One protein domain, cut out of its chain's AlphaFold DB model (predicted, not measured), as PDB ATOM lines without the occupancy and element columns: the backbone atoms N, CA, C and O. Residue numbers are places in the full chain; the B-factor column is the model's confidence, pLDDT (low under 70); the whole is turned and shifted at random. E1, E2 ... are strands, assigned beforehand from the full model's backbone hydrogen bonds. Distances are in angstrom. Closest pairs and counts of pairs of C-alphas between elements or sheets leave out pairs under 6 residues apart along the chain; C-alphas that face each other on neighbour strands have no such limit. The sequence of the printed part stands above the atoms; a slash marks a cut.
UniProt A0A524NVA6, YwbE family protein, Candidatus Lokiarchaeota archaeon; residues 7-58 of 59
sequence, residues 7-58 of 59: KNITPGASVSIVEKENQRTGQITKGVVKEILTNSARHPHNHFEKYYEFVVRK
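This is residues 7 to 58 of the 59 residues of the protein "YwbE family protein" of Candidatus Lokiarchaeota archaeon (UniProt A0A524NVA6). What is the shape? There is little regular structure: a small, strongly twisted sheet of E1, E2 and E3, with E2 bent, and a wide unnamed loop, residues 37 to 53, between E2 and E3. What builds it? The printed part has 52 residues, 18 in three named strands, with no named helix; it is all strand, an antiparallel meander E1, E2, E3, each strand the antiparallel neighbour of the one before. How large? It is compact, radius of gyration of the C-alphas 10.8 A, spanning 27 by 25 by 15 A.

How is the sheet paired? E2, residues 28 to 36, bends by 75 degrees at residue 32; its residues 28 to 32 pair with E1, residues 14 to 18, and 32 to 36 with E3, residues 54 to 57. Which atoms show it? Within hydrogen-bond range, hairpin E1 and E2 has N 17 and O 29, 2.9 A apart, and hairpin E2 and E3 has N 34 and O 55, 2.8 A.

Where does E1 begin? E1, residues 14 to 18, begins at C-alpha 14 (-49.490, 29.040, -21.677). How long is E2? E2, residues 28 to 36, spans 19.1 A; E3, residues 54 to 57, ends at C-alpha 57 (-51.998, 37.765, -25.520).

Is anything cut? The printed part has no cut; the link E2 to E3 is long. Where is confidence low? pLDDT is under 70 at residues 7 to 8 and 38 to 58.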
ATOM      1  N   LYS A   7     -36.860  26.305 -27.816       66.19
ATOM      2  CA  LYS A   7     -37.497  24.993 -28.060       66.19
ATOM      3  C   LYS A   7     -38.638  24.668 -27.086       66.19
ATOM      4  O   LYS A   7     -39.504  23.880 -27.440       66.19
ATOM      5  N   ASN A   8     -38.643  25.268 -25.896       66.25
ATOM      6  CA  ASN A   8     -39.698  25.075 -24.901       66.25
ATOM      7  C   ASN A   8     -40.838  26.098 -25.036       66.25
ATOM      8  O   ASN A   8     -41.793  26.045 -24.266       66.25
ATOM      9  N   ILE A   9     -40.736  27.039 -25.979       72.06
ATOM     10  CA  ILE A   9     -41.698  28.115 -26.201       72.06
ATOM     11  C   ILE A   9     -42.339  27.880 -27.564       72.06
ATOM     12  O   ILE A   9     -41.713  28.072 -28.606       72.06
ATOM     13  N   THR A  10     -43.595  27.450 -27.556       74.56
ATOM     14  CA  THR A  10     -44.397  27.264 -28.766       74.56
ATOM     15  C   THR A  10     -45.526  28.295 -28.807       74.56
ATOM     16  O   THR A  10     -46.118  28.599 -27.768       74.56
ATOM     17  N   PRO A  11     -45.857  28.853 -29.988       80.31
ATOM     18  CA  PRO A  11     -47.090  29.614 -30.158       80.31
ATOM     19  C   PRO A  11     -48.291  28.788 -29.682       80.31
ATOM     20  O   PRO A  11     -48.394  27.602 -29.989       80.31
ATOM     21  N   GLY A  12     -49.176  29.397 -28.898       80.69
ATOM     22  CA  GLY A  12     -50.311  28.732 -28.258       80.69
ATOM     23  C   GLY A  12     -50.023  28.142 -26.874       80.69
ATOM     24  O   GLY A  12     -50.967  27.773 -26.179       80.69
ATOM     25  N   ALA A  13     -48.765  28.090 -26.422       82.56
ATOM     26  CA  ALA A  13     -48.448  27.637 -25.071       82.56
ATOM     27  C   ALA A  13     -48.819  28.685 -24.012       82.56
ATOM     28  O   ALA A  13     -48.616  29.889 -24.201       82.56
ATOM     29  N   SER A  14     -49.318  28.213 -22.868       82.94
ATOM     30  CA  SER A  14     -49.490  29.040 -21.677       82.94
ATOM     31  C   SER A  14     -48.134  29.325 -21.044       82.94
ATOM     32  O   SER A  14     -47.395  28.408 -20.687       82.94
ATOM     33  N   VAL A  15     -47.822  30.602 -20.879       79.12
ATOM     34  CA  VAL A  15     -46.565  31.075 -20.301       79.12
ATOM     35  C   VAL A  15     -46.834  32.060 -19.175       79.12
ATOM     36  O   VAL A  15     -47.891  32.685 -19.080       79.12
ATOM     37  N   SER A  16     -45.855  32.175 -18.289       81.31
ATOM     38  CA  SER A  16     -45.819  33.172 -17.228       81.31
ATOM     39  C   SER A  16     -44.596  34.042 -17.473       81.31
ATOM     40  O   SER A  16     -43.477  33.532 -17.486       81.31
ATOM     41  N   ILE A  17     -44.816  35.327 -17.728       77.19
ATOM     42  CA  ILE A  17     -43.768  36.294 -18.058       77.19
ATOM     43  C   ILE A  17     -43.792  37.446 -17.060       77.19
ATOM     44  O   ILE A  17     -44.818  37.724 -16.450       77.19
ATOM     45  N   VAL A  18     -42.672  38.142 -16.907       78.88
ATOM     46  CA  VAL A  18     -42.642  39.419 -16.189       78.88
ATOM     47  C   VAL A  18     -42.668  40.525 -17.228       78.88
ATOM     48  O   VAL A  18     -41.783  40.594 -18.077       78.88
ATOM     49  N   GLU A  19     -43.681  41.385 -17.192       77.69
ATOM     50  CA  GLU A  19     -43.802  42.514 -18.123       77.69
ATOM     51  C   GLU A  19     -42.768  43.604 -17.850       77.69
ATOM     52  O   GLU A  19     -42.232  43.675 -16.748       77.69
ATOM     53  N   LYS A  20     -42.452  44.449 -18.843       73.88
ATOM     54  CA  LYS A  20     -41.357  45.430 -18.704       73.88
ATOM     55  C   LYS A  20     -41.641  46.429 -17.589       73.88
ATOM     56  O   LYS A  20     -40.767  46.730 -16.784       73.88
ATOM     57  N   GLU A  21     -42.896  46.847 -17.497       79.81
ATOM     58  CA  GLU A  21     -43.443  47.636 -16.390       79.81
ATOM     59  C   GLU A  21     -43.312  46.936 -15.024       79.81
ATOM     60  O   GLU A  21     -43.066  47.583 -14.006       79.81
ATOM     61  N   ASN A  22     -43.382  45.605 -15.018       81.75
ATOM     62  CA  ASN A  22     -43.365  44.762 -13.830       81.75
ATOM     63  C   ASN A  22     -41.973  44.218 -13.481       81.75
ATOM     64  O   ASN A  22     -41.831  43.532 -12.473       81.75
ATOM     65  N   GLN A  23     -40.917  44.548 -14.235       76.31
ATOM     66  CA  GLN A  23     -39.550  44.105 -13.916       76.31
ATOM     67  C   GLN A  23     -39.070  44.605 -12.556       76.31
ATOM     68  O   GLN A  23     -38.334  43.904 -11.867       76.31
ATOM     69  N   ARG A  24     -39.508  45.802 -12.147       80.94
ATOM     70  CA  ARG A  24     -39.153  46.379 -10.845       80.94
ATOM     71  C   ARG A  24     -39.905  45.725  -9.685       80.94
ATOM     72  O   ARG A  24     -39.389  45.684  -8.576       80.94
ATOM     73  N   THR A  25     -41.127  45.255  -9.928       85.31
ATOM     74  CA  THR A  25     -42.005  44.654  -8.910       85.31
ATOM     75  C   THR A  25     -41.925  43.128  -8.889       85.31
ATOM     76  O   THR A  25     -42.334  42.508  -7.913       85.31
ATOM     77  N   GLY A  26     -41.412  42.514  -9.957       80.44
ATOM     78  CA  GLY A  26     -41.399  41.068 -10.153       80.44
ATOM     79  C   GLY A  26     -42.784  40.473 -10.409       80.44
ATOM     80  O   GLY A  26     -42.947  39.259 -10.295       80.44
ATOM     81  N   GLN A  27     -43.795  41.293 -10.724       83.12
ATOM     82  CA  GLN A  27     -45.148  40.787 -10.935       83.12
ATOM     83  C   GLN A  27     -45.207  39.921 -12.199       83.12
ATOM     84  O   GLN A  27     -44.785  40.317 -13.288       83.12
ATOM     85  N   ILE A  28     -45.741  38.715 -12.026       83.81
ATOM     86  CA  ILE A  28     -45.841  37.711 -13.076       83.81
ATOM     87  C   ILE A  28     -47.197  37.851 -13.768       83.81
ATOM     88  O   ILE A  28     -48.247  37.690 -13.144       83.81
ATOM     89  N   THR A  29     -47.163  38.083 -15.072       83.25
ATOM     90  CA  THR A  29     -48.323  38.099 -15.957       83.25
ATOM     91  C   THR A  29     -48.435  36.747 -16.658       83.25
ATOM     92  O   THR A  29     -47.486  36.253 -17.271       83.25
ATOM     93  N   LYS A  30     -49.617  36.130 -16.579       85.31
ATOM     94  CA  LYS A  30     -49.932  34.900 -17.315       85.31
ATOM     95  C   LYS A  30     -50.531  35.254 -18.669       85.31
ATOM     96  O   LYS A  30     -51.356  36.159 -18.760       85.31
ATOM     97  N   GLY A  31     -50.172  34.506 -19.703       83.81
ATOM     98  CA  GLY A  31     -50.811  34.643 -21.004       83.81
ATOM     99  C   GLY A  31     -50.400  33.552 -21.979       83.81
ATOM    100  O   GLY A  31     -49.757  32.571 -21.604       83.81
ATOM    101  N   VAL A  32     -50.807  33.715 -23.233       84.56
ATOM    102  CA  VAL A  32     -50.544  32.743 -24.301       84.56
ATOM    103  C   VAL A  32     -49.601  33.343 -25.332       84.56
ATOM    104  O   VAL A  32     -49.803  34.479 -25.773       84.56
ATOM    105  N   VAL A  33     -48.582  32.581 -25.731       80.50
ATOM    106  CA  VAL A  33     -47.640  32.988 -26.784       80.50
ATOM    107  C   VAL A  33     -48.395  33.122 -28.103       80.50
ATOM    108  O   VAL A  33     -48.955  32.148 -28.600       80.50
ATOM    109  N   LYS A  34     -48.409  34.315 -28.688       80.38
ATOM    110  CA  LYS A  34     -49.020  34.577 -29.994       80.38
ATOM    111  C   LYS A  34     -48.019  34.336 -31.120       80.38
ATOM    112  O   LYS A  34     -48.290  33.568 -32.033       80.38
ATOM    113  N   GLU A  35     -46.856  34.968 -31.031       76.44
ATOM    114  CA  GLU A  35     -45.796  34.886 -32.035       76.44
ATOM    115  C   GLU A  35     -44.428  35.081 -31.380       76.44
ATOM    116  O   GLU A  35     -44.310  35.778 -30.370       76.44
ATOM    117  N   ILE A  36     -43.403  34.445 -31.947       76.81
ATOM    118  CA  ILE A  36     -42.012  34.567 -31.504       76.81
ATOM    119  C   ILE A  36     -41.313  35.496 -32.492       76.81
ATOM    120  O   ILE A  36     -41.160  35.140 -33.659       76.81
ATOM    121  N   LEU A  37     -40.896  36.669 -32.024       72.31
ATOM    122  CA  LEU A  37     -40.323  37.728 -32.863       72.31
ATOM    123  C   LEU A  37     -38.807  37.586 -33.057       72.31
ATOM    124  O   LEU A  37     -38.221  38.245 -33.909       72.31
ATOM    125  N   THR A  38     -38.160  36.720 -32.278       66.50
ATOM    126  CA  THR A  38     -36.707  36.517 -32.300       66.50
ATOM    127  C   THR A  38     -36.331  35.218 -33.013       66.50
ATOM    128  O   THR A  38     -36.970  34.174 -32.836       66.50
ATOM    129  N   ASN A  39     -35.258  35.251 -33.809       65.50
ATOM    130  CA  ASN A  39     -34.721  34.040 -34.433       65.50
ATOM    131  C   ASN A  39     -33.644  33.346 -33.572       65.50
ATOM    132  O   ASN A  39     -33.219  32.230 -33.869       65.50
ATOM    133  N   SER A  40     -33.222  33.967 -32.470       62.38
ATOM    134  CA  SER A  40     -32.190  33.416 -31.592       62.38
ATOM    135  C   SER A  40     -32.652  32.104 -30.945       62.38
ATOM    136  O   SER A  40     -33.722  32.022 -30.351       62.38
ATOM    137  N   ALA A  41     -31.849  31.043 -31.071       63.62
ATOM    138  CA  ALA A  41     -32.181  29.721 -30.522       63.62
ATOM    139  C   ALA A  41     -31.942  29.621 -29.006       63.62
ATOM    140  O   ALA A  41     -32.546  28.788 -28.323       63.62
ATOM    141  N   ARG A  42     -31.034  30.451 -28.486       61.09
ATOM    142  CA  ARG A  42     -30.605  30.449 -27.093       61.09
ATOM    143  C   ARG A  42     -30.460  31.889 -26.641       61.09
ATOM    144  O   ARG A  42     -29.610  32.617 -27.144       61.09
ATOM    145  N   HIS A  43     -31.295  32.298 -25.702       57.56
ATOM    146  CA  HIS A  43     -31.234  33.656 -25.190       57.56
ATOM    147  C   HIS A  43     -30.126  33.717 -24.111       57.56
ATOM    148  O   HIS A  43     -30.098  32.830 -23.250       57.56
ATOM    149  N   PRO A  44     -29.236  34.731 -24.073       57.75
ATOM    150  CA  PRO A  44     -28.233  34.944 -23.006       57.75
ATOM    151  C   PRO A  44     -28.743  35.859 -21.867       57.75
ATOM    152  O   PRO A  44     -29.328  36.899 -22.128       57.75
ATOM    153  N   HIS A  45     -28.620  35.428 -20.601       58.66
ATOM    154  CA  HIS A  45     -29.413  35.823 -19.403       58.66
ATOM    155  C   HIS A  45     -29.251  37.267 -18.868       58.66
ATOM    156  O   HIS A  45     -29.597  37.533 -17.719       58.66
ATOM    157  N   ASN A  46     -28.766  38.217 -19.668       43.12
ATOM    158  CA  ASN A  46     -28.370  39.522 -19.145       43.12
ATOM    159  C   ASN A  46     -29.566  40.489 -18.967       43.12
ATOM    160  O   ASN A  46     -30.133  41.049 -19.901       43.12
ATOM    161  N   HIS A  47     -29.933  40.597 -17.693       42.97
ATOM    162  CA  HIS A  47     -30.707  41.554 -16.896       42.97
ATOM    163  C   HIS A  47     -32.026  42.207 -17.362       42.97
ATOM    164  O   HIS A  47     -32.852  42.387 -16.477       42.97
ATOM    165  N   PHE A  48     -32.337  42.505 -18.634       47.00
ATOM    166  CA  PHE A  48     -33.586  43.267 -18.914       47.00
ATOM    167  C   PHE A  48     -34.378  42.932 -20.188       47.00
ATOM    168  O   PHE A  48     -35.474  43.467 -20.358       47.00
ATOM    169  N   GLU A  49     -33.900  42.047 -21.065       47.38
ATOM    170  CA  GLU A  49     -34.430  42.021 -22.444       47.38
ATOM    171  C   GLU A  49     -35.293  40.801 -22.816       47.38
ATOM    172  O   GLU A  49     -36.143  40.888 -23.697       47.38
ATOM    173  N   LYS A  50     -35.151  39.668 -22.119       52.88
ATOM    174  CA  LYS A  50     -35.662  38.376 -22.618       52.88
ATOM    175  C   LYS A  50     -37.151  38.099 -22.484       52.88
ATOM    176  O   LYS A  50     -37.666  37.229 -23.180       52.88
ATOM    177  N   TYR A  51     -37.848  38.760 -21.565       52.47
ATOM    178  CA  TYR A  51     -39.259  38.443 -21.314       52.47
ATOM    179  C   TYR A  51     -40.194  38.955 -22.427       52.47
ATOM    180  O   TYR A  51     -41.397  38.716 -22.358       52.47
ATOM    181  N   TYR A  52     -39.647  39.633 -23.448       53.25
ATOM    182  CA  TYR A  52     -40.406  40.374 -24.466       53.25
ATOM    183  C   TYR A  52     -40.163  39.921 -25.902       53.25
ATOM    184  O   TYR A  52     -40.641  40.563 -26.831       53.25
ATOM    185  N   GLU A  53     -39.442  38.822 -26.119       60.19
ATOM    186  CA  GLU A  53     -39.156  38.344 -27.479       60.19
ATOM    187  C   GLU A  53     -40.336  37.590 -28.125       60.19
ATOM    188  O   GLU A  53     -40.253  37.140 -29.271       60.19
ATOM    189  N   PHE A  54     -41.445  37.455 -27.401       64.94
ATOM    190  CA  PHE A  54     -42.685  36.847 -27.864       64.94
ATOM    191  C   PHE A  54     -43.860  37.738 -27.473       64.94
ATOM    192  O   PHE A  54     -43.943  38.226 -26.344       64.94
ATOM    193  N   VAL A  55     -44.792  37.933 -28.401       62.31
ATOM    194  CA  VAL A  55     -46.032  38.658 -28.115       62.31
ATOM    195  C   VAL A  55     -46.914  37.739 -27.287       62.31
ATOM    196  O   VAL A  55     -47.262  36.646 -27.735       62.31
ATOM    197  N   VAL A  56     -47.284  38.168 -26.087       67.12
ATOM    198  CA  VAL A  56     -48.213  37.429 -25.232       67.12
ATOM    199  C   VAL A  56     -49.582  38.087 -25.313       67.12
ATOM    200  O   VAL A  56     -49.719  39.292 -25.103       67.12
ATOM    201  N   ARG A  57     -50.613  37.300 -25.621       65.81
ATOM    202  CA  ARG A  57     -51.998  37.765 -25.520       65.81
ATOM    203  C   ARG A  57     -52.435  37.623 -24.062       65.81
ATOM    204  O   ARG A  57     -52.454  36.505 -23.541       65.81
ATOM    205  N   LYS A  58     -52.741  38.750 -23.413       63.47
ATOM    206  CA  LYS A  58     -53.425  38.759 -22.114       63.47
ATOM    207  C   LYS A  58     -54.856  38.224 -22.298       63.47
ATOM    208  O   LYS A  58     -55.409  38.423 -23.387       63.47
TER     209      LYS A  58